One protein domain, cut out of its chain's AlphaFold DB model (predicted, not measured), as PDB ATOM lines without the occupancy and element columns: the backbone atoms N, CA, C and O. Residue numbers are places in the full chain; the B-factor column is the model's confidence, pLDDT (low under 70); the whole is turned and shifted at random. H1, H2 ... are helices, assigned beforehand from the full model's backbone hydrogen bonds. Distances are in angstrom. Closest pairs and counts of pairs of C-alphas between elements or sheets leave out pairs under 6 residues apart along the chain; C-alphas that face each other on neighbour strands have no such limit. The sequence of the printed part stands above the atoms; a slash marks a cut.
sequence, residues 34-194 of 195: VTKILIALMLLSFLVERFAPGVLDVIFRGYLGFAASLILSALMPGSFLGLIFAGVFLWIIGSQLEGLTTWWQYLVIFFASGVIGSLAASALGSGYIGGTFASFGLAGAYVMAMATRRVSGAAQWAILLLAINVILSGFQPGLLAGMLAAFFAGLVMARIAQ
ATOM      1  N   VAL A  34     -15.142 -51.234 -15.787       91.38
ATOM      2  CA  VAL A  34     -13.857 -50.624 -16.133       91.38
ATOM      3  C   VAL A  34     -13.245 -49.958 -14.914       91.38
ATOM      4  O   VAL A  34     -12.077 -50.200 -14.619       91.38
ATOM      5  N   THR A  35     -14.024 -49.193 -14.148       92.44
ATOM      6  CA  THR A  35     -13.537 -48.566 -12.911       92.44
ATOM      7  C   THR A  35     -13.010 -49.611 -11.928       92.44
ATOM      8  O   THR A  35     -11.911 -49.455 -11.395       92.44
ATOM      9  N   LYS A  36     -13.745 -50.713 -11.719       92.75
ATOM     10  CA  LYS A  36     -13.309 -51.807 -10.835       92.75
ATOM     11  C   LYS A  36     -12.030 -52.473 -11.340       92.75
ATOM     12  O   LYS A  36     -11.125 -52.709 -10.542       92.75
ATOM     13  N   ILE A  37     -11.946 -52.747 -12.643       94.25
ATOM     14  CA  ILE A  37     -10.760 -53.341 -13.270       94.25
ATOM     15  C   ILE A  37      -9.553 -52.414 -13.108       94.25
ATOM     16  O   ILE A  37      -8.499 -52.881 -12.692       94.25
ATOM     17  N   LEU A  38      -9.694 -51.110 -13.360       93.88
ATOM     18  CA  LEU A  38      -8.594 -50.158 -13.191       93.88
ATOM     19  C   LEU A  38      -8.119 -50.089 -11.741       93.88
ATOM     20  O   LEU A  38      -6.920 -50.174 -11.502       93.88
ATOM     21  N   ILE A  39      -9.031 -50.009 -10.767       93.56
ATOM     22  CA  ILE A  39      -8.660 -50.019  -9.343       93.56
ATOM     23  C   ILE A  39      -7.921 -51.316  -8.989       93.56
ATOM     24  O   ILE A  39      -6.888 -51.271  -8.321       93.56
ATOM     25  N   ALA A  40      -8.409 -52.467  -9.462       94.75
ATOM     26  CA  ALA A  40      -7.760 -53.756  -9.237       94.75
ATOM     27  C   ALA A  40      -6.363 -53.818  -9.875       94.75
ATOM     28  O   ALA A  40      -5.425 -54.287  -9.236       94.75
ATOM     29  N   LEU A  41      -6.198 -53.300 -11.096       94.31
ATOM     30  CA  LEU A  41      -4.904 -53.215 -11.778       94.31
ATOM     31  C   LEU A  41      -3.933 -52.276 -11.053       94.31
ATOM     32  O   LEU A  41      -2.759 -52.612 -10.905       94.31
ATOM     33  N   MET A  42      -4.408 -51.133 -10.551       93.12
ATOM     34  CA  MET A  42      -3.584 -50.227  -9.748       93.12
ATOM     35  C   MET A  42      -3.131 -50.893  -8.449       93.12
ATOM     36  O   MET A  42      -1.957 -50.813  -8.093       93.12
ATOM     37  N   LEU A  43      -4.032 -51.604  -7.768       94.38
ATOM     38  CA  LEU A  43      -3.706 -52.348  -6.554       94.38
ATOM     39  C   LEU A  43      -2.707 -53.476  -6.838       94.38
ATOM     40  O   LEU A  43      -1.738 -53.630  -6.101       94.38
ATOM     41  N   LEU A  44      -2.898 -54.226  -7.925       94.31
ATOM     42  CA  LEU A  44      -1.993 -55.300  -8.329       94.31
ATOM     43  C   LEU A  44      -0.604 -54.756  -8.675       94.31
ATOM     44  O   LEU A  44       0.384 -55.275  -8.166       94.31
ATOM     45  N   SER A  45      -0.517 -53.688  -9.471       91.69
ATOM     46  CA  SER A  45       0.772 -53.066  -9.805       91.69
ATOM     47  C   SER A  45       1.495 -52.548  -8.558       91.69
ATOM     48  O   SER A  45       2.695 -52.762  -8.410       91.69
ATOM     49  N   PHE A  46       0.760 -51.960  -7.608       91.94
ATOM     50  CA  PHE A  46       1.317 -51.530  -6.330       91.94
ATOM     51  C   PHE A  46       1.844 -52.707  -5.499       91.94
ATOM     52  O   PHE A  46       2.923 -52.608  -4.917       91.94
ATOM     53  N   LEU A  47       1.116 -53.828  -5.448       94.12
ATOM     54  CA  LEU A  47       1.572 -55.032  -4.748       94.12
ATOM     55  C   LEU A  47       2.837 -55.608  -5.388       94.12
ATOM     56  O   LEU A  47       3.780 -55.921  -4.666       94.12
ATOM     57  N   VAL A  48       2.883 -55.711  -6.719       92.81
ATOM     58  CA  VAL A  48       4.076 -56.203  -7.425       92.81
ATOM     59  C   VAL A  48       5.277 -55.315  -7.115       92.81
ATOM     60  O   VAL A  48       6.308 -55.837  -6.706       92.81
ATOM     61  N   GLU A  49       5.132 -53.992  -7.193       90.06
ATOM     62  CA  GLU A  49       6.222 -53.065  -6.867       90.06
ATOM     63  C   GLU A  49       6.646 -53.156  -5.391       90.06
ATOM     64  O   GLU A  49       7.821 -53.012  -5.057       90.06
ATOM     65  N   ARG A  50       5.705 -53.440  -4.481       92.12
ATOM     66  CA  ARG A  50       5.998 -53.567  -3.049       92.12
ATOM     67  C   ARG A  50       6.778 -54.836  -2.706       92.12
ATOM     68  O   ARG A  50       7.620 -54.786  -1.811       92.12
ATOM     69  N   PHE A  51       6.471 -55.954  -3.358       94.38
ATOM     70  CA  PHE A  51       7.115 -57.246  -3.093       94.38
ATOM     71  C   PHE A  51       8.335 -57.507  -3.981       94.38
ATOM     72  O   PHE A  51       9.215 -58.271  -3.591       94.38
ATOM     73  N   ALA A  52       8.403 -56.874  -5.149       93.06
ATOM     74  CA  ALA A  52       9.457 -57.050  -6.135       93.06
ATOM     75  C   ALA A  52       9.835 -55.689  -6.761       93.06
ATOM     76  O   ALA A  52       9.511 -55.425  -7.922       93.06
ATOM     77  N   PRO A  53      10.497 -54.802  -5.993       88.38
ATOM     78  CA  PRO A  53      10.801 -53.443  -6.436       88.38
ATOM     79  C   PRO A  53      11.661 -53.446  -7.703       88.38
ATOM     80  O   PRO A  53      12.634 -54.196  -7.807       88.38
ATOM     81  N   GLY A  54      11.293 -52.613  -8.675       83.69
ATOM     82  CA  GLY A  54      11.993 -52.482  -9.956       83.69
ATOM     83  C   GLY A  54      11.688 -53.570 -10.991       83.69
ATOM     84  O   GLY A  54      12.073 -53.413 -12.150       83.69
ATOM     85  N   VAL A  55      10.960 -54.641 -10.645       87.19
ATOM     86  CA  VAL A  55      10.565 -55.670 -11.629       87.19
ATOM     87  C   VAL A  55       9.668 -55.077 -12.708       87.19
ATOM     88  O   VAL A  55       9.861 -55.370 -13.887       87.19
ATOM     89  N   LEU A  56       8.728 -54.206 -12.335       83.62
ATOM     90  CA  LEU A  56       7.858 -53.544 -13.305       83.62
ATOM     91  C   LEU A  56       8.651 -52.632 -14.240       83.62
ATOM     92  O   LEU A  56       8.435 -52.672 -15.447       83.62
ATOM     93  N   ASP A  57       9.621 -51.882 -13.721       80.88
ATOM     94  CA  ASP A  57      10.479 -51.030 -14.549       80.88
ATOM     95  C   ASP A  57      11.323 -51.851 -15.535       80.88
ATOM     96  O   ASP A  57      11.402 -51.503 -16.716       80.88
ATOM     97  N   VAL A  58      11.900 -52.973 -15.092       84.38
ATOM     98  CA  VAL A  58      12.671 -53.885 -15.957       84.38
ATOM     99  C   VAL A  58      11.783 -54.502 -17.035       84.38
ATOM    100  O   VAL A  58      12.164 -54.518 -18.206       84.38
ATOM    101  N   ILE A  59      10.589 -54.980 -16.676       83.44
ATOM    102  CA  ILE A  59       9.652 -55.578 -17.635       83.44
ATOM    103  C   ILE A  59       9.185 -54.525 -18.645       83.44
ATOM    104  O   ILE A  59       9.249 -54.738 -19.857       83.44
ATOM    105  N   PHE A  60       8.740 -53.367 -18.163       81.56
ATOM    106  CA  PHE A  60       8.091 -52.365 -19.000       81.56
ATOM    107  C   PHE A  60       9.081 -51.597 -19.865       81.56
ATOM    108  O   PHE A  60       8.833 -51.436 -21.057       81.56
ATOM    109  N   ARG A  61      10.214 -51.147 -19.317       77.44
ATOM    110  CA  ARG A  61      11.219 -50.428 -20.114       77.44
ATOM    111  C   ARG A  61      12.100 -51.374 -20.916       77.44
ATOM    112  O   ARG A  61      12.426 -51.051 -22.052       77.44
ATOM    113  N   GLY A  62      12.479 -52.511 -20.334       79.19
ATOM    114  CA  GLY A  62      13.420 -53.447 -20.947       79.19
ATOM    115  C   GLY A  62      12.818 -54.242 -22.101       79.19
ATOM    116  O   GLY A  62      13.444 -54.341 -23.151       79.19
ATOM    117  N   TYR A  63      11.602 -54.776 -21.935       79.62
ATOM    118  CA  TYR A  63      10.998 -55.669 -22.934       79.62
ATOM    119  C   TYR A  63       9.931 -54.995 -23.796       79.62
ATOM    120  O   TYR A  63       9.842 -55.284 -24.986       79.62
ATOM    121  N   LEU A  64       9.118 -54.103 -23.220       82.12
ATOM    122  CA  LEU A  64       8.006 -53.461 -23.941       82.12
ATOM    123  C   LEU A  64       8.373 -52.091 -24.536       82.12
ATOM    124  O   LEU A  64       7.646 -51.559 -25.377       82.12
ATOM    125  N   GLY A  65       9.505 -51.524 -24.119       84.56
ATOM    126  CA  GLY A  65      10.003 -50.236 -24.582       84.56
ATOM    127  C   GLY A  65       9.338 -49.022 -23.923       84.56
ATOM    128  O   GLY A  65       8.378 -49.105 -23.153       84.56
ATOM    129  N   PHE A  66       9.872 -47.841 -24.243       81.94
ATOM    130  CA  PHE A  66       9.519 -46.585 -23.576       81.94
ATOM    131  C   PHE A  66       8.025 -46.230 -23.675       81.94
ATOM    132  O   PHE A  66       7.408 -45.876 -22.671       81.94
ATOM    133  N   ALA A  67       7.415 -46.379 -24.854       82.69
ATOM    134  CA  ALA A  67       6.008 -46.030 -25.060       82.69
ATOM    135  C   ALA A  67       5.055 -46.874 -24.193       82.69
ATOM    136  O   ALA A  67       4.145 -46.333 -23.565       82.69
ATOM    137  N   ALA A  68       5.296 -48.184 -24.097       83.38
ATOM    138  CA  ALA A  68       4.505 -49.063 -23.243       83.38
ATOM    139  C   ALA A  68       4.691 -48.718 -21.761       83.38
ATOM    140  O   ALA A  68       3.712 -48.663 -21.018       83.38
ATOM    141  N   SER A  69       5.924 -48.405 -21.346       81.88
ATOM    142  CA  SER A  69       6.202 -47.976 -19.972       81.88
ATOM    143  C   SER A  69       5.457 -46.692 -19.586       81.88
ATOM    144  O   SER A  69       4.957 -46.596 -18.469       81.88
ATOM    145  N   LEU A  70       5.284 -45.743 -20.514       84.12
ATOM    146  CA  LEU A  70       4.503 -44.526 -20.271       84.12
ATOM    147  C   LEU A  70       3.020 -44.830 -20.054       84.12
ATOM    148  O   LEU A  70       2.423 -44.314 -19.113       84.12
ATOM    149  N   ILE A  71       2.427 -45.683 -20.890       87.62
ATOM    150  CA  ILE A  71       1.017 -46.072 -20.750       87.62
ATOM    151  C   ILE A  71       0.810 -46.832 -19.435       87.62
ATOM    152  O   ILE A  71      -0.108 -46.528 -18.677       87.62
ATOM    153  N   LEU A  72       1.694 -47.780 -19.126       86.88
ATOM    154  CA  LEU A  72       1.617 -48.595 -17.913       86.88
ATOM    155  C   LEU A  72       1.908 -47.788 -16.646       86.88
ATOM    156  O   LEU A  72       1.363 -48.108 -15.590       86.88
ATOM    157  N   SER A  73       2.662 -46.689 -16.749       85.94
ATOM    158  CA  SER A  73       2.862 -45.769 -15.624       85.94
ATOM    159  C   SER A  73       1.542 -45.194 -15.102       85.94
ATOM    160  O   SER A  73       1.436 -44.918 -13.909       85.94
ATOM    161  N   ALA A  74       0.507 -45.087 -15.949       88.56
ATOM    162  CA  ALA A  74      -0.837 -44.658 -15.551       88.56
ATOM    163  C   ALA A  74      -1.527 -45.634 -14.583       88.56
ATOM    164  O   ALA A  74      -2.507 -45.275 -13.939       88.56
ATOM    165  N   LEU A  75      -1.030 -46.866 -14.458       91.12
ATOM    166  CA  LEU A  75      -1.518 -47.828 -13.471       91.12
ATOM    167  C   LEU A  75      -0.710 -47.787 -12.173       91.12
ATOM    168  O   LEU A  75      -1.161 -48.349 -11.184       91.12
ATOM    169  N   MET A  76       0.440 -47.110 -12.143       89.12
ATOM    170  CA  MET A  76       1.357 -47.118 -11.005       89.12
ATOM    171  C   MET A  76       1.111 -45.903 -10.090       89.12
ATOM    172  O   MET A  76       1.448 -44.775 -10.456       89.12
ATOM    173  N   PRO A  77       0.550 -46.092  -8.881       81.81
ATOM    174  CA  PRO A  77       0.214 -44.992  -7.970       81.81
ATOM    175  C   PRO A  77       1.418 -44.378  -7.230       81.81
ATOM    176  O   PRO A  77       1.262 -43.376  -6.535       81.81
ATOM    177  N   GLY A  78       2.612 -44.976  -7.325       79.88
ATOM    178  CA  GLY A  78       3.872 -44.477  -6.746       79.88
ATOM    179  C   GLY A  78       3.986 -44.531  -5.213       79.88
ATOM    180  O   GLY A  78       5.082 -44.654  -4.683       79.88
ATOM    181  N   SER A  79       2.874 -44.477  -4.476       85.44
ATOM    182  CA  SER A  79       2.842 -44.582  -3.012       85.44
ATOM    183  C   SER A  79       1.529 -45.192  -2.516       85.44
ATOM    184  O   SER A  79       0.522 -45.182  -3.224       85.44
ATOM    185  N   PHE A  80       1.520 -45.692  -1.276       88.50
ATOM    186  CA  PHE A  80       0.304 -46.230  -0.650       88.50
ATOM    187  C   PHE A  80      -0.794 -45.166  -0.524       88.50
ATOM    188  O   PHE A  80      -1.956 -45.418  -0.833       88.50
ATOM    189  N   LEU A  81      -0.410 -43.952  -0.120       85.62
ATOM    190  CA  LEU A  81      -1.334 -42.829  -0.016       85.62
ATOM    191  C   LEU A  81      -1.886 -42.448  -1.399       85.62
ATOM    192  O   LEU A  81      -3.092 -42.275  -1.549       85.62
ATOM    193  N   GLY A  82      -1.021 -42.412  -2.418       83.88
ATOM    194  CA  GLY A  82      -1.416 -42.203  -3.812       83.88
ATOM    195  C   GLY A  82      -2.404 -43.256  -4.313       83.88
ATOM    196  O   GLY A  82      -3.376 -42.903  -4.971       83.88
ATOM    197  N   LEU A  83      -2.221 -44.531  -3.943       89.75
ATOM    198  CA  LEU A  83      -3.152 -45.611  -4.289       89.75
ATOM    199  C   LEU A  83      -4.526 -45.387  -3.656       89.75
ATOM    200  O   LEU A  83      -5.533 -45.506  -4.350       89.75
ATOM    201  N   ILE A  84      -4.577 -45.057  -2.362       90.19
ATOM    202  CA  ILE A  84      -5.847 -44.797  -1.671       90.19
ATOM    203  C   ILE A  84      -6.569 -43.631  -2.338       90.19
ATOM    204  O   ILE A  84      -7.741 -43.764  -2.685       90.19
ATOM    205  N   PHE A  85      -5.882 -42.507  -2.554       86.12
ATOM    206  CA  PHE A  85      -6.517 -41.346  -3.166       86.12
ATOM    207  C   PHE A  85      -6.944 -41.620  -4.600       86.12
ATOM    208  O   PHE A  85      -8.103 -41.377  -4.914       86.12
ATOM    209  N   ALA A  86      -6.077 -42.174  -5.449       87.56
ATOM    210  CA  ALA A  86      -6.431 -42.502  -6.827       87.56
ATOM    211  C   ALA A  86      -7.580 -43.519  -6.895       87.56
ATOM    212  O   ALA A  86      -8.492 -43.350  -7.701       87.56
ATOM    213  N   GLY A  87      -7.586 -44.524  -6.015       90.44
ATOM    214  CA  GLY A  87      -8.638 -45.534  -5.926       90.44
ATOM    215  C   GLY A  87      -9.979 -44.961  -5.472       90.44
ATOM    216  O   GLY A  87     -10.995 -45.204  -6.118       90.44
ATOM    217  N   VAL A  88      -9.996 -44.148  -4.410       89.00
ATOM    218  CA  VAL A  88     -11.206 -43.440  -3.950       89.00
ATOM    219  C   VAL A  88     -11.711 -42.485  -5.029       89.00
ATOM    220  O   VAL A  88     -12.913 -42.388  -5.268       89.00
ATOM    221  N   PHE A  89     -10.802 -41.810  -5.725       87.56
ATOM    222  CA  PHE A  89     -11.142 -40.887  -6.797       87.56
ATOM    223  C   PHE A  89     -11.772 -41.602  -7.991       87.56
ATOM    224  O   PHE A  89     -12.841 -41.206  -8.453       87.56
ATOM    225  N   LEU A  90     -11.160 -42.696  -8.450       90.50
ATOM    226  CA  LEU A  90     -11.726 -43.585  -9.463       90.50
ATOM    227  C   LEU A  90     -13.088 -44.120  -9.021       90.50
ATOM    228  O   LEU A  90     -14.039 -44.107  -9.791       90.50
ATOM    229  N   TRP A  91     -13.221 -44.525  -7.762       90.31
ATOM    230  CA  TRP A  91     -14.479 -45.050  -7.251       90.31
ATOM    231  C   TRP A  91     -15.601 -44.007  -7.249       90.31
ATOM    232  O   TRP A  91     -16.723 -44.330  -7.622       90.31
ATOM    233  N   ILE A  92     -15.331 -42.763  -6.845       88.00
ATOM    234  CA  ILE A  92     -16.364 -41.719  -6.727       88.00
ATOM    235  C   ILE A  92     -16.633 -41.035  -8.070       88.00
ATOM    236  O   ILE A  92     -17.789 -40.865  -8.454       88.00
ATOM    237  N   ILE A  93     -15.580 -40.596  -8.756       89.06
ATOM    238  CA  ILE A  93     -15.665 -39.790  -9.981       89.06
ATOM    239  C   ILE A  93     -15.628 -40.688 -11.207       89.06
ATOM    240  O   ILE A  93     -16.426 -40.500 -12.123       89.06
ATOM    241  N   GLY A  94     -14.739 -41.680 -11.209       88.38
ATOM    242  CA  GLY A  94     -14.621 -42.631 -12.308       88.38
ATOM    243  C   GLY A  94     -15.911 -43.413 -12.534       88.38
ATOM    244  O   GLY A  94     -16.377 -43.473 -13.664       88.38
ATOM    245  N   SER A  95     -16.572 -43.880 -11.467       89.56
ATOM    246  CA  SER A  95     -17.856 -44.583 -11.599       89.56
ATOM    247  C   SER A  95     -18.957 -43.724 -12.221       89.56
ATOM    248  O   SER A  95     -19.710 -44.182 -13.079       89.56
ATOM    249  N   GLN A  96     -19.041 -42.455 -11.819       87.50
ATOM    250  CA  GLN A  96     -20.008 -41.530 -12.392       87.50
ATOM    251  C   GLN A  96     -19.672 -41.243 -13.848       87.50
ATOM    252  O   GLN A  96     -20.562 -41.291 -14.687       87.50
ATOM    253  N   LEU A  97     -18.400 -40.996 -14.166       88.50
ATOM    254  CA  LEU A  97     -17.968 -40.733 -15.532       88.50
ATOM    255  C   LEU A  97     -18.163 -41.952 -16.445       88.50
ATOM    256  O   LEU A  97     -18.604 -41.782 -17.576       88.50
ATOM    257  N   GLU A  98     -17.912 -43.171 -15.970       88.88
ATOM    258  CA  GLU A  98     -18.171 -44.415 -16.708       88.88
ATOM    259  C   GLU A  98     -19.659 -44.548 -17.062       88.88
ATOM    260  O   GLU A  98     -19.985 -44.918 -18.182       88.88
ATOM    261  N   GLY A  99     -20.576 -44.139 -16.177       85.69
ATOM    262  CA  GLY A  99     -22.008 -44.085 -16.499       85.69
ATOM    263  C   GLY A  99     -22.382 -43.031 -17.554       85.69
ATOM    264  O   GLY A  99     -23.426 -43.140 -18.196       85.69
ATOM    265  N   LEU A 100     -21.554 -42.000 -17.742       86.75
ATOM    266  CA  LEU A 100     -21.778 -40.923 -18.718       86.75
ATOM    267  C   LEU A 100     -21.076 -41.178 -20.058       86.75
ATOM    268  O   LEU A 100     -21.333 -40.444 -21.012       86.75
ATOM    269  N   THR A 101     -20.189 -42.170 -20.122       87.81
ATOM    270  CA  THR A 101     -19.273 -42.407 -21.241       87.81
ATOM    271  C   THR A 101     -19.343 -43.847 -21.719       87.81
ATOM    272  O   THR A 101     -19.873 -44.733 -21.058       87.81
ATOM    273  N   THR A 102     -18.811 -44.106 -22.908       89.69
ATOM    274  CA  THR A 102     -18.551 -45.490 -23.320       89.69
ATOM    275  C   THR A 102     -17.255 -45.994 -22.684       89.69
ATOM    276  O   THR A 102     -16.330 -45.220 -22.433       89.69
ATOM    277  N   TRP A 103     -17.156 -47.310 -22.477       89.88
ATOM    278  CA  TRP A 103     -15.986 -47.943 -21.858       89.88
ATOM    279  C   TRP A 103     -14.660 -47.554 -22.538       89.88
ATOM    280  O   TRP A 103     -13.658 -47.336 -21.861       89.88
ATOM    281  N   TRP A 104     -14.649 -47.406 -23.870       90.81
ATOM    282  CA  TRP A 104     -13.445 -47.035 -24.612       90.81
ATOM    283  C   TRP A 104     -13.082 -45.556 -24.427       90.81
ATOM    284  O   TRP A 104     -11.906 -45.247 -24.258       90.81
ATOM    285  N   GLN A 105     -14.064 -44.643 -24.398       91.81
ATOM    286  CA  GLN A 105     -13.820 -43.218 -24.137       91.81
ATOM    287  C   GLN A 105     -13.216 -43.030 -22.751       91.81
ATOM    288  O   GLN A 105     -12.238 -42.303 -22.596       91.81
ATOM    289  N   TYR A 106     -13.762 -43.737 -21.762       92.50
ATOM    290  CA  TYR A 106     -13.259 -43.722 -20.397       92.50
ATOM    291  C   TYR A 106     -11.790 -44.170 -20.318       92.50
ATOM    292  O   TYR A 106     -10.964 -43.475 -19.725       92.50
ATOM    293  N   LEU A 107     -11.440 -45.283 -20.975       93.88
ATOM    294  CA  LEU A 107     -10.058 -45.769 -21.036       93.88
ATOM    295  C   LEU A 107      -9.126 -44.788 -21.751       93.88
ATOM    296  O   LEU A 107      -8.022 -44.539 -21.270       93.88
ATOM    297  N   VAL A 108      -9.559 -44.214 -22.876       94.31
ATOM    298  CA  VAL A 108      -8.761 -43.230 -23.620       94.31
ATOM    299  C   VAL A 108      -8.492 -42.002 -22.761       94.31
ATOM    300  O   VAL A 108      -7.345 -41.578 -22.680       94.31
ATOM    301  N   ILE A 109      -9.504 -41.466 -22.073       94.31
ATOM    302  CA  ILE A 109      -9.332 -40.332 -21.155       94.31
ATOM    303  C   ILE A 109      -8.341 -40.703 -20.048       94.31
ATOM    304  O   ILE A 109      -7.391 -39.961 -19.808       94.31
ATOM    305  N   PHE A 110      -8.525 -41.860 -19.408       94.50
ATOM    306  CA  PHE A 110      -7.664 -42.317 -18.318       94.50
ATOM    307  C   PHE A 110      -6.192 -42.411 -18.746       94.50
ATOM    308  O   PHE A 110      -5.321 -41.778 -18.144       94.50
ATOM    309  N   PHE A 111      -5.908 -43.162 -19.812       94.38
ATOM    310  CA  PHE A 111      -4.536 -43.393 -20.258       94.38
ATOM    311  C   PHE A 111      -3.916 -42.160 -20.914       94.38
ATOM    312  O   PHE A 111      -2.765 -41.845 -20.622       94.38
ATOM    313  N   ALA A 112      -4.651 -41.427 -21.757       94.25
ATOM    314  CA  ALA A 112      -4.105 -40.242 -22.417       94.25
ATOM    315  C   ALA A 112      -3.758 -39.146 -21.404       94.25
ATOM    316  O   ALA A 112      -2.668 -38.578 -21.472       94.25
ATOM    317  N   SER A 113      -4.631 -38.888 -20.425       93.94
ATOM    318  CA  SER A 113      -4.327 -37.936 -19.355       93.94
ATOM    319  C   SER A 113      -3.178 -38.404 -18.466       93.94
ATOM    320  O   SER A 113      -2.339 -37.584 -18.099       93.94
ATOM    321  N   GLY A 114      -3.099 -39.703 -18.155       91.75
ATOM    322  CA  GLY A 114      -1.974 -40.275 -17.409       91.75
ATOM    323  C   GLY A 114      -0.636 -40.073 -18.127       91.75
ATOM    324  O   GLY A 114       0.325 -39.612 -17.517       91.75
ATOM    325  N   VAL A 115      -0.591 -40.331 -19.437       92.56
ATOM    326  CA  VAL A 115       0.606 -40.124 -20.268       92.56
ATOM    327  C   VAL A 115       0.977 -38.643 -20.349       92.56
ATOM    328  O   VAL A 115       2.128 -38.296 -20.095       92.56
ATOM    329  N   ILE A 116       0.023 -37.761 -20.663       93.75
ATOM    330  CA  ILE A 116       0.281 -36.316 -20.782       93.75
ATOM    331  C   ILE A 116       0.764 -35.739 -19.447       93.75
ATOM    332  O   ILE A 116       1.734 -34.981 -19.423       93.75
ATOM    333  N   GLY A 117       0.139 -36.135 -18.336       90.94
ATOM    334  CA  GLY A 117       0.567 -35.732 -17.002       90.94
ATOM    335  C   GLY A 117       1.965 -36.231 -16.653       90.94
ATOM    336  O   GLY A 117       2.790 -35.434 -16.211       90.94
ATOM    337  N   SER A 118       2.271 -37.505 -16.921       89.88
ATOM    338  CA  SER A 118       3.614 -38.059 -16.710       89.88
ATOM    339  C   SER A 118       4.671 -37.318 -17.523       89.88
ATOM    340  O   SER A 118       5.723 -36.983 -16.990       89.88
ATOM    341  N   LEU A 119       4.392 -37.008 -18.792       90.75
ATOM    342  CA  LEU A 119       5.324 -36.272 -19.651       90.75
ATOM    343  C   LEU A 119       5.570 -34.847 -19.141       90.75
ATOM    344  O   LEU A 119       6.719 -34.417 -19.063       90.75
ATOM    345  N   ALA A 120       4.511 -34.130 -18.755       91.00
ATOM    346  CA  ALA A 120       4.625 -32.782 -18.201       91.00
ATOM    347  C   ALA A 120       5.395 -32.771 -16.869       91.00
ATOM    348  O   ALA A 120       6.246 -31.912 -16.644       91.00
ATOM    349  N   ALA A 121       5.142 -33.759 -16.010       89.06
ATOM    350  CA  ALA A 121       5.847 -33.942 -14.750       89.06
ATOM    351  C   ALA A 121       7.341 -34.239 -14.961       89.06
ATOM    352  O   ALA A 121       8.204 -33.643 -14.301       89.06
ATOM    353  N   SER A 122       7.666 -35.123 -15.908       86.94
ATOM    354  CA  SER A 122       9.048 -35.469 -16.250       86.94
ATOM    355  C   SER A 122       9.816 -34.322 -16.893       86.94
ATOM    356  O   SER A 122      10.999 -34.159 -16.603       86.94
ATOM    357  N   ALA A 123       9.154 -33.469 -17.679       88.56
ATOM    358  CA  ALA A 123       9.774 -32.265 -18.234       88.56
ATOM    359  C   ALA A 123      10.270 -31.285 -17.151       88.56
ATOM    360  O   ALA A 123      11.200 -30.523 -17.395       88.56
ATOM    361  N   LEU A 124       9.687 -31.328 -15.947       87.88
ATOM    362  CA  LEU A 124      10.091 -30.514 -14.794       87.88
ATOM    363  C   LEU A 124      10.926 -31.286 -13.759       87.88
ATOM    364  O   LEU A 124      11.067 -30.844 -12.619       87.88
ATOM    365  N   GLY A 125      11.480 -32.441 -14.138       80.19
ATOM    366  CA  GLY A 125      12.421 -33.197 -13.308       80.19
ATOM    367  C   GLY A 125      11.783 -34.073 -12.231       80.19
ATOM    368  O   GLY A 125      12.503 -34.618 -11.398       80.19
ATOM    369  N   SER A 126      10.458 -34.245 -12.234       75.44
ATOM    370  CA  SER A 126       9.823 -35.263 -11.389       75.44
ATOM    371  C   SER A 126       9.791 -36.635 -12.074       75.44
ATOM    372  O   SER A 126       9.703 -36.740 -13.296       75.44
ATOM    373  N   GLY A 127       9.910 -37.707 -11.286       69.00
ATOM    374  CA  GLY A 127       9.850 -39.077 -11.799       69.00
ATOM    375  C   GLY A 127       8.503 -39.418 -12.454       69.00
ATOM    376  O   GLY A 127       7.510 -38.709 -12.296       69.00
ATOM    377  N   TYR A 128       8.462 -40.531 -13.184       64.25
ATOM    378  CA  TYR A 128       7.265 -40.999 -13.884       64.25
ATOM    379  C   TYR A 128       6.260 -41.611 -12.892       64.25
ATOM    380  O   TYR A 128       6.380 -42.778 -12.531       64.25
ATOM    381  N   ILE A 129       5.272 -40.833 -12.438       67.31
ATOM    382  CA  ILE A 129       4.209 -41.300 -11.524       67.31
ATOM    383  C   ILE A 129       2.845 -41.113 -12.200       67.31
ATOM    384  O   ILE A 129       2.149 -40.134 -11.955       67.31
ATOM    385  N   GLY A 130       2.449 -42.036 -13.076       68.44
ATOM    386  CA  GLY A 130       1.273 -41.835 -13.933       68.44
ATOM    387  C   GLY A 130      -0.083 -42.059 -13.257       68.44
ATOM    388  O   GLY A 130      -1.063 -41.433 -13.661       68.44
ATOM    389  N   GLY A 131      -0.170 -42.911 -12.228       72.81
ATOM    390  CA  GLY A 131      -1.450 -43.296 -11.616       72.81
ATOM    391  C   GLY A 131      -2.225 -42.143 -10.992       72.81
ATOM    392  O   GLY A 131      -3.443 -42.038 -11.142       72.81
ATOM    393  N   THR A 132      -1.512 -41.224 -10.348       81.44
ATOM    394  CA  THR A 132      -2.108 -40.006  -9.792       81.44
ATOM    395  C   THR A 132      -2.531 -39.043 -10.899       81.44
ATOM    396  O   THR A 132      -3.561 -38.394 -10.785       81.44
ATOM    397  N   PHE A 133      -1.797 -38.958 -12.007       87.88
ATOM    398  CA  PHE A 133      -2.161 -38.053 -13.099       87.88
ATOM    399  C   PHE A 133      -3.403 -38.527 -13.860       87.88
ATOM    400  O   PHE A 133      -4.264 -37.718 -14.207       87.88
ATOM    401  N   ALA A 134      -3.562 -39.837 -14.052       89.56
ATOM    402  CA  ALA A 134      -4.730 -40.400 -14.721       89.56
ATOM    403  C   ALA A 134      -6.047 -40.066 -13.988       89.56
ATOM    404  O   ALA A 134      -7.043 -39.712 -14.624       89.56
ATOM    405  N   SER A 135      -6.049 -40.086 -12.649       89.50
ATOM    406  CA  SER A 135      -7.223 -39.695 -11.855       89.50
ATOM    407  C   SER A 135      -7.539 -38.200 -11.986       89.50
ATOM    408  O   SER A 135      -8.698 -37.841 -12.193       89.50
ATOM    409  N   PHE A 136      -6.524 -37.329 -11.993       91.00
ATOM    410  CA  PHE A 136      -6.698 -35.897 -12.276       91.00
ATOM    411  C   PHE A 136      -7.315 -35.651 -13.661       91.00
ATOM    412  O   PHE A 136      -8.199 -34.806 -13.804       91.00
ATOM    413  N   GLY A 137      -6.915 -36.439 -14.661       92.25
ATOM    414  CA  GLY A 137      -7.535 -36.440 -15.983       92.25
ATOM    415  C   GLY A 137      -9.016 -36.781 -15.975       92.25
ATOM    416  O   GLY A 137      -9.826 -36.039 -16.531       92.25
ATOM    417  N   LEU A 138      -9.396 -37.858 -15.288       92.31
ATOM    418  CA  LEU A 138     -10.808 -38.226 -15.155       92.31
ATOM    419  C   LEU A 138     -11.626 -37.138 -14.459       92.31
ATOM    420  O   LEU A 138     -12.772 -36.909 -14.841       92.31
ATOM    421  N   ALA A 139     -11.060 -36.416 -13.491       91.06
ATOM    422  CA  ALA A 139     -11.765 -35.266 -12.934       91.06
ATOM    423  C   ALA A 139     -11.897 -34.100 -13.897       91.06
ATOM    424  O   ALA A 139     -12.951 -33.474 -13.905       91.06
ATOM    425  N   GLY A 140     -10.878 -33.815 -14.705       90.50
ATOM    426  CA  GLY A 140     -11.005 -32.842 -15.787       90.50
ATOM    427  C   GLY A 140     -12.178 -33.198 -16.694       90.50
ATOM    428  O   GLY A 140     -13.086 -32.394 -16.895       90.50
ATOM    429  N   ALA A 141     -12.230 -34.449 -17.146       92.44
ATOM    430  CA  ALA A 141     -13.324 -34.940 -17.973       92.44
ATOM    431  C   ALA A 141     -14.692 -34.847 -17.280       92.44
ATOM    432  O   ALA A 141     -15.670 -34.397 -17.874       92.44
ATOM    433  N   TYR A 142     -14.759 -35.211 -16.003       90.81
ATOM    434  CA  TYR A 142     -15.977 -35.131 -15.207       90.81
ATOM    435  C   TYR A 142     -16.460 -33.694 -14.982       90.81
ATOM    436  O   TYR A 142     -17.656 -33.424 -15.080       90.81
ATOM    437  N   VAL A 143     -15.550 -32.751 -14.724       90.38
ATOM    438  CA  VAL A 143     -15.883 -31.325 -14.609       90.38
ATOM    439  C   VAL A 143     -16.462 -30.813 -15.927       90.38
ATOM    440  O   VAL A 143     -17.481 -30.124 -15.895       90.38
ATOM    441  N   MET A 144     -15.885 -31.195 -17.073       91.00
ATOM    442  CA  MET A 144     -16.445 -30.854 -18.387       91.00
ATOM    443  C   MET A 144     -17.864 -31.411 -18.550       91.00
ATOM    444  O   MET A 144     -18.787 -30.654 -18.850       91.00
ATOM    445  N   ALA A 145     -18.047 -32.705 -18.283       87.69
ATOM    446  CA  ALA A 145     -19.324 -33.400 -18.433       87.69
ATOM    447  C   ALA A 145     -20.426 -32.838 -17.516       87.69
ATOM    448  O   ALA A 145     -21.610 -32.808 -17.852       87.69
ATOM    449  N   MET A 146     -20.057 -32.375 -16.323       85.44
ATOM    450  CA  MET A 146     -21.003 -31.748 -15.398       85.44
ATOM    451  C   MET A 146     -21.299 -30.294 -15.777       85.44
ATOM    452  O   MET A 146     -22.435 -29.840 -15.614       85.44
ATOM    453  N   ALA A 147     -20.316 -29.577 -16.331       85.12
ATOM    454  CA  ALA A 147     -20.504 -28.227 -16.851       85.12
ATOM    455  C   ALA A 147     -21.455 -28.212 -18.059       85.12
ATOM    456  O   ALA A 147     -22.358 -27.372 -18.109       85.12
ATOM    457  N   THR A 148     -21.331 -29.169 -18.986       84.81
ATOM    458  CA  THR A 148     -22.252 -29.315 -20.131       84.81
ATOM    459  C   THR A 148     -23.684 -29.609 -19.677       84.81
ATOM    460  O   THR A 148     -24.636 -29.085 -20.257       84.81
ATOM    461  N   ARG A 149     -23.853 -30.370 -18.588       80.88
ATOM    462  CA  ARG A 149     -25.161 -30.758 -18.024       80.88
ATOM    463  C   ARG A 149     -25.717 -29.804 -16.959       80.88
ATOM    464  O   ARG A 149     -26.802 -30.052 -16.440       80.88
ATOM    465  N   ARG A 150     -25.016 -28.705 -16.646       77.56
ATOM    466  CA  ARG A 150     -25.394 -27.690 -15.635       77.56
ATOM    467  C   ARG A 150     -25.607 -28.249 -14.217       77.56
ATOM    468  O   ARG A 150     -26.431 -27.732 -13.462       77.56
ATOM    469  N   VAL A 151     -24.854 -29.276 -13.827       76.06
ATOM    470  CA  VAL A 151     -24.915 -29.864 -12.477       76.06
ATOM    471  C   VAL A 151     -23.785 -29.282 -11.620       76.06
ATOM    472  O   VAL A 151     -22.641 -29.723 -11.691       76.06
ATOM    473  N   SER A 152     -24.086 -28.265 -10.807       66.62
ATOM    474  CA  SER A 152     -23.055 -27.474 -10.108       66.62
ATOM    475  C   SER A 152     -22.417 -28.166  -8.893       66.62
ATOM    476  O   SER A 152     -21.227 -27.985  -8.645       66.62
ATOM    477  N   GLY A 153     -23.167 -28.980  -8.142       72.75
ATOM    478  CA  GLY A 153     -22.675 -29.571  -6.885       72.75
ATOM    479  C   GLY A 153     -21.628 -30.673  -7.076       72.75
ATOM    480  O   GLY A 153     -20.726 -30.840  -6.262       72.75
ATOM    481  N   ALA A 154     -21.712 -31.405  -8.185       70.56
ATOM    482  CA  ALA A 154     -20.798 -32.490  -8.526       70.56
ATOM    483  C   ALA A 154     -19.365 -31.996  -8.798       70.56
ATOM    484  O   ALA A 154     -18.397 -32.583  -8.312       70.56
ATOM    485  N   ALA A 155     -19.233 -30.896  -9.542       74.62
ATOM    486  CA  ALA A 155     -17.938 -30.318  -9.891       74.62
ATOM    487  C   ALA A 155     -17.191 -29.783  -8.656       74.62
ATOM    488  O   ALA A 155     -15.977 -29.945  -8.560       74.62
ATOM    489  N   GLN A 156     -17.911 -29.212  -7.683       81.50
ATOM    490  CA  GLN A 156     -17.316 -28.713  -6.438       81.50
ATOM    491  C   GLN A 156     -16.607 -29.821  -5.650       81.50
ATOM    492  O   GLN A 156     -15.491 -29.615  -5.179       81.50
ATOM    493  N   TRP A 157     -17.210 -31.011  -5.562       78.06
ATOM    494  CA  TRP A 157     -16.590 -32.158  -4.891       78.06
ATOM    495  C   TRP A 157     -15.322 -32.638  -5.596       78.06
ATOM    496  O   TRP A 157     -14.325 -32.912  -4.928       78.06
ATOM    497  N   ALA A 158     -15.330 -32.696  -6.931       77.62
ATOM    498  CA  ALA A 158     -14.141 -33.061  -7.697       77.62
ATOM    499  C   ALA A 158     -13.005 -32.052  -7.472       77.62
ATOM    500  O   ALA A 158     -11.887 -32.450  -7.162       77.62
ATOM    501  N   ILE A 159     -13.305 -30.752  -7.536       82.06
ATOM    502  CA  ILE A 159     -12.331 -29.679  -7.289       82.06
ATOM    503  C   ILE A 159     -11.773 -29.752  -5.863       82.06
ATOM    504  O   ILE A 159     -10.571 -29.590  -5.669       82.06
ATOM    505  N   LEU A 160     -12.610 -30.046  -4.865       84.06
ATOM    506  CA  LEU A 160     -12.172 -30.177  -3.476       84.06
ATOM    507  C   LEU A 160     -11.223 -31.370  -3.284       84.06
ATOM    508  O   LEU A 160     -10.169 -31.222  -2.668       84.06
ATOM    509  N   LEU A 161     -11.547 -32.534  -3.854       79.44
ATOM    510  CA  LEU A 161     -10.669 -33.709  -3.803       79.44
ATOM    511  C   LEU A 161      -9.349 -33.480  -4.555       79.44
ATOM    512  O   LEU A 161      -8.300 -33.958  -4.116       79.44
ATOM    513  N   LEU A 162      -9.380 -32.732  -5.662       81.50
ATOM    514  CA  LEU A 162      -8.175 -32.311  -6.379       81.50
ATOM    515  C   LEU A 162      -7.312 -31.383  -5.520       81.50
ATOM    516  O   LEU A 162      -6.108 -31.604  -5.408       81.50
ATOM    517  N   ALA A 163      -7.919 -30.386  -4.872       85.31
ATOM    518  CA  ALA A 163      -7.213 -29.449  -4.002       85.31
ATOM    519  C   ALA A 163      -6.527 -30.166  -2.830       85.31
ATOM    520  O   ALA A 163      -5.370 -29.882  -2.528       85.31
ATOM    521  N   ILE A 164      -7.198 -31.149  -2.218       85.31
ATOM    522  CA  ILE A 164      -6.604 -31.981  -1.163       85.31
ATOM    523  C   ILE A 164      -5.388 -32.749  -1.697       85.31
ATOM    524  O   ILE A 164      -4.329 -32.711  -1.076       85.31
ATOM    525  N   ASN A 165      -5.500 -33.399  -2.860       81.50
ATOM    526  CA  ASN A 165      -4.372 -34.121  -3.463       81.50
ATOM    527  C   ASN A 165      -3.185 -33.198  -3.781       81.50
ATOM    528  O   ASN A 165      -2.036 -33.570  -3.550       81.50
ATOM    529  N   VAL A 166      -3.457 -31.983  -4.263       83.56
ATOM    530  CA  VAL A 166      -2.439 -30.955  -4.520       83.56
ATOM    531  C   VAL A 166      -1.712 -30.562  -3.232       83.56
ATOM    532  O   VAL A 166      -0.483 -30.554  -3.211       83.56
ATOM    533  N   ILE A 167      -2.441 -30.309  -2.142       85.88
ATOM    534  CA  ILE A 167      -1.841 -29.962  -0.843       85.88
ATOM    535  C   ILE A 167      -0.966 -31.113  -0.333       85.88
ATOM    536  O   ILE A 167       0.168 -30.893   0.093       85.88
ATOM    537  N   LEU A 168      -1.461 -32.348  -0.425       81.12
ATOM    538  CA  LEU A 168      -0.736 -33.537   0.027       81.12
ATOM    539  C   LEU A 168       0.494 -33.862  -0.826       81.12
ATOM    540  O   LEU A 168       1.421 -34.493  -0.328       81.12
ATOM    541  N   SER A 169       0.543 -33.398  -2.077       76.94
ATOM    542  CA  SER A 169       1.732 -33.525  -2.930       76.94
ATOM    543  C   SER A 169       2.918 -32.664  -2.470       76.94
ATOM    544  O   SER A 169       4.003 -32.758  -3.041       76.94
ATOM    545  N   GLY A 170       2.728 -31.806  -1.459       81.88
ATOM    546  CA  GLY A 170       3.776 -30.929  -0.940       81.88
ATOM    547  C   GLY A 170       4.170 -29.815  -1.910       81.88
ATOM    548  O   GLY A 170       5.278 -29.297  -1.820       81.88
ATOM    549  N   PHE A 171       3.284 -29.465  -2.852       83.44
ATOM    550  CA  PHE A 171       3.490 -28.419  -3.860       83.44
ATOM    551  C   PHE A 171       4.761 -28.590  -4.706       83.44
ATOM    552  O   PHE A 171       5.351 -27.613  -5.169       83.44
ATOM    553  N   GLN A 172       5.184 -29.833  -4.944       86.56
ATOM    554  CA  GLN A 172       6.321 -30.099  -5.817       86.56
ATOM    555  C   GLN A 172       6.006 -29.621  -7.247       86.56
ATOM    556  O   GLN A 172       5.040 -30.111  -7.839       86.56
ATOM    557  N   PRO A 173       6.807 -28.711  -7.840       86.50
ATOM    558  CA  PRO A 173       6.476 -28.087  -9.124       86.50
ATOM    559  C   PRO A 173       6.210 -29.086 -10.255       86.50
ATOM    560  O   PRO A 173       5.253 -28.919 -11.008       86.50
ATOM    561  N   GLY A 174       7.006 -30.159 -10.337       87.44
ATOM    562  CA  GLY A 174       6.816 -31.207 -11.341       87.44
ATOM    563  C   GLY A 174       5.497 -31.963 -11.186       87.44
ATOM    564  O   GLY A 174       4.769 -32.135 -12.162       87.44
ATOM    565  N   LEU A 175       5.123 -32.324  -9.954       86.62
ATOM    566  CA  LEU A 175       3.844 -32.988  -9.692       86.62
ATOM    567  C   LEU A 175       2.660 -32.070  -9.999       86.62
ATOM    568  O   LEU A 175       1.696 -32.516 -10.616       86.62
ATOM    569  N   LEU A 176       2.742 -30.790  -9.628       89.00
ATOM    570  CA  LEU A 176       1.691 -29.811  -9.915       89.00
ATOM    571  C   LEU A 176       1.489 -29.618 -11.416       89.00
ATOM    572  O   LEU A 176       0.352 -29.616 -11.885       89.00
ATOM    573  N   ALA A 177       2.576 -29.494 -12.178       90.62
ATOM    574  CA  ALA A 177       2.491 -29.381 -13.627       90.62
ATOM    575  C   ALA A 177       1.890 -30.640 -14.259       90.62
ATOM    576  O   ALA A 177       1.021 -30.521 -15.119       90.62
ATOM    577  N   GLY A 178       2.286 -31.831 -13.797       91.25
ATOM    578  CA  GLY A 178       1.699 -33.094 -14.246       91.25
ATOM    579  C   GLY A 178       0.206 -33.195 -13.947       91.25
ATOM    580  O   GLY A 178      -0.586 -33.520 -14.830       91.25
ATOM    581  N   MET A 179      -0.199 -32.847 -12.724       91.12
ATOM    582  CA  MET A 179      -1.599 -32.813 -12.289       91.12
ATOM    583  C   MET A 179      -2.437 -31.853 -13.137       91.12
ATOM    584  O   MET A 179      -3.508 -32.227 -13.617       91.12
ATOM    585  N   LEU A 180      -1.947 -30.629 -13.352       92.31
ATOM    586  CA  LEU A 180      -2.621 -29.624 -14.173       92.31
ATOM    587  C   LEU A 180      -2.706 -30.064 -15.636       92.31
ATOM    588  O   LEU A 180      -3.784 -30.010 -16.226       92.31
ATOM    589  N   ALA A 181      -1.603 -30.540 -16.214       94.06
ATOM    590  CA  ALA A 181      -1.566 -31.011 -17.595       94.06
ATOM    591  C   ALA A 181      -2.536 -32.178 -17.816       94.06
ATOM    592  O   ALA A 181      -3.291 -32.172 -18.788       94.06
ATOM    593  N   ALA A 182      -2.581 -33.138 -16.890       93.81
ATOM    594  CA  ALA A 182      -3.511 -34.257 -16.959       93.81
ATOM    595  C   ALA A 182      -4.970 -33.807 -16.852       93.81
ATOM    596  O   ALA A 182      -5.808 -34.259 -17.635       93.81
ATOM    597  N   PHE A 183      -5.269 -32.887 -15.929       94.00
ATOM    598  CA  PHE A 183      -6.600 -32.307 -15.761       94.00
ATOM    599  C   PHE A 183      -7.075 -31.596 -17.036       94.00
ATOM    600  O   PHE A 183      -8.171 -31.870 -17.527       94.00
ATOM    601  N   PHE A 184      -6.237 -30.741 -17.631       94.81
ATOM    602  CA  PHE A 184      -6.559 -30.078 -18.897       94.81
ATOM    603  C   PHE A 184      -6.683 -31.061 -20.060       94.81
ATOM    604  O   PHE A 184      -7.605 -30.929 -20.865       94.81
ATOM    605  N   ALA A 185      -5.824 -32.080 -20.130       95.19
ATOM    606  CA  ALA A 185      -5.965 -33.148 -21.113       95.19
ATOM    607  C   ALA A 185      -7.326 -33.845 -20.985       95.19
ATOM    608  O   ALA A 185      -8.004 -34.060 -21.987       95.19
ATOM    609  N   GLY A 186      -7.770 -34.118 -19.757       93.19
ATOM    610  CA  GLY A 186      -9.073 -34.716 -19.487       93.19
ATOM    611  C   GLY A 186     -10.241 -33.833 -19.924       93.19
ATOM    612  O   GLY A 186     -11.159 -34.315 -20.587       93.19
ATOM    613  N   LEU A 187     -10.183 -32.529 -19.620       92.94
ATOM    614  CA  LEU A 187     -11.161 -31.536 -20.088       92.94
ATOM    615  C   LEU A 187     -11.277 -31.541 -21.620       92.94
ATOM    616  O   LEU A 187     -12.379 -31.599 -22.168       92.94
ATOM    617  N   VAL A 188     -10.136 -31.491 -22.315       94.50
ATOM    618  CA  VAL A 188     -10.078 -31.469 -23.784       94.50
ATOM    619  C   VAL A 188     -10.609 -32.775 -24.367       94.50
ATOM    620  O   VAL A 188     -11.430 -32.741 -25.282       94.50
ATOM    621  N   MET A 189     -10.208 -33.922 -23.817       93.62
ATOM    622  CA  MET A 189     -10.680 -35.227 -24.284       93.62
ATOM    623  C   MET A 189     -12.188 -35.392 -24.091       93.62
ATOM    624  O   MET A 189     -12.866 -35.843 -25.012       93.62
ATOM    625  N   ALA A 190     -12.738 -34.959 -22.954       91.25
ATOM    626  CA  ALA A 190     -14.184 -34.962 -22.740       91.25
ATOM    627  C   ALA A 190     -14.916 -34.056 -23.733       91.25
ATOM    628  O   ALA A 190     -15.940 -34.448 -24.292       91.25
ATOM    629  N   ARG A 191     -14.354 -32.876 -24.030       91.25
ATOM    630  CA  ARG A 191     -14.916 -31.970 -25.036       91.25
ATOM    631  C   ARG A 191     -14.942 -32.601 -26.427       91.25
ATOM    632  O   ARG A 191     -15.952 -32.474 -27.116       91.25
ATOM    633  N   ILE A 192     -13.855 -33.259 -26.834       91.00
ATOM    634  CA  ILE A 192     -13.742 -33.941 -28.136       91.00
ATOM    635  C   ILE A 192     -14.725 -35.110 -28.217       91.00
ATOM    636  O   ILE A 192     -15.400 -35.282 -29.228       91.00
ATOM    637  N   ALA A 193     -14.848 -35.878 -27.137       86.38
ATOM    638  CA  ALA A 193     -15.777 -36.996 -27.039       86.38
ATOM    639  C   ALA A 193     -17.248 -36.567 -26.854       86.38
ATOM    640  O   ALA A 193     -18.119 -37.434 -26.812       86.38
ATOM    641  N   GLN A 194     -17.525 -35.255 -26.796       82.56
ATOM    642  CA  GLN A 194     -18.857 -34.654 -26.634       82.56
ATOM    643  C   GLN A 194     -19.594 -35.102 -25.362       82.56
ATOM    644  O   GLN A 194     -20.812 -35.286 -25.371       82.56
TER     645      GLN A 194
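This is residues 34 to 194 of the 195 residues of an uncharacterized protein of Sulfobacillus acidophilus (UniProt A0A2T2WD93). The helix H6 makes the core, with H4 and H7 packed on one side of it and H5 and H8 on the other; H1 packs on H4, and the short hairpin of H2 and H3 runs from the end of H1 across to H5. H4 to H8 form an up and down bundle, each running against the one before it in the chain. The printed part has 161 residues with eight named helices, H1 to H8 in order, and no named strand; the class is all helix. It is compact, with a radius of gyration of the C-alphas of 14.7 A, and spans 46 by 32 by 25 A.

Find C-alpha 34 at (-13.857, -50.624, -16.133); from there H1 runs 25.6 A through residues 34 to 51. Next come two short helices, H2 at residues 55 to 63 and H3 at residues 65 to 73. H4, residues 80 to 100, covers 29.0 A and has a kink of 34 degrees near residue 93. H5, residues 103 to 123, covers 30.4 A. Look for C-alpha 130 at (1.273, -41.835, -13.933), where H6 begins; it runs 27.4 A to residue 148. H7, residues 152 to 168, covers 25.3 A. H8, residues 173 to 192, covers 28.4 A and ends at C-alpha 192, (-13.742, -33.941, -28.136).

Start at H6, the hub, which touches five helices. It touches H8 at a steep tilt of 42 degrees, the same way, with the C-alphas of Gly 137 and Gly 186 closest at 4.2 A. It touches H5 at Gly 114 and Ala 134, the closest C-alphas, 3.9 A apart. It touches H4 at a shallow tilt of 32 degrees; the closest C-alphas, of Ala 86 and Thr 132, are 5.8 A apart. H6 and H7 are a hairpin, closest at the C-alphas of Val 143 and Ala 155, 5.2 A. H3 and H6 touch only at their ends, with the C-alphas of Ser 73 and Gly 130 closest at 4.6 A. H5 and H8 touch at a shallow tilt of 31 degrees, opposite ways; the closest C-alphas, of Gly 117 and Gly 178, are 4.0 A apart. Farther out, H1 touches H4 at a shallow tilt of 15 degrees, opposite ways, with the C-alphas of Ile 39 and Gly 87 closest at 5.6 A. H2 is about perpendicular to H1, at 76 degrees, and touches its residues 45 to 49 alone; the C-alphas of Glu 49 and Leu 56 are closest at 6.7 A. H3 touches residues 111 to 118 of H5 alone, with the C-alphas of Leu 70 and Val 115 closest at 5.9 A. H1 and H8 are apart, and so are H5 and H7. In H1, H2, H3, H5 and H8 every O i to N i+4 pair is within hydrogen-bond range; in H4 it is 15 of 17, in H6 14 of 15 and in H7 11 of 13.

The two C-alphas farthest apart are those of Gly 62 and Arg 150, 46.9 A. The printed part has no cut and no long link. Mean pLDDT of the printed part is 87.0; look for values under 70 at residues 127 to 130 and residue 152.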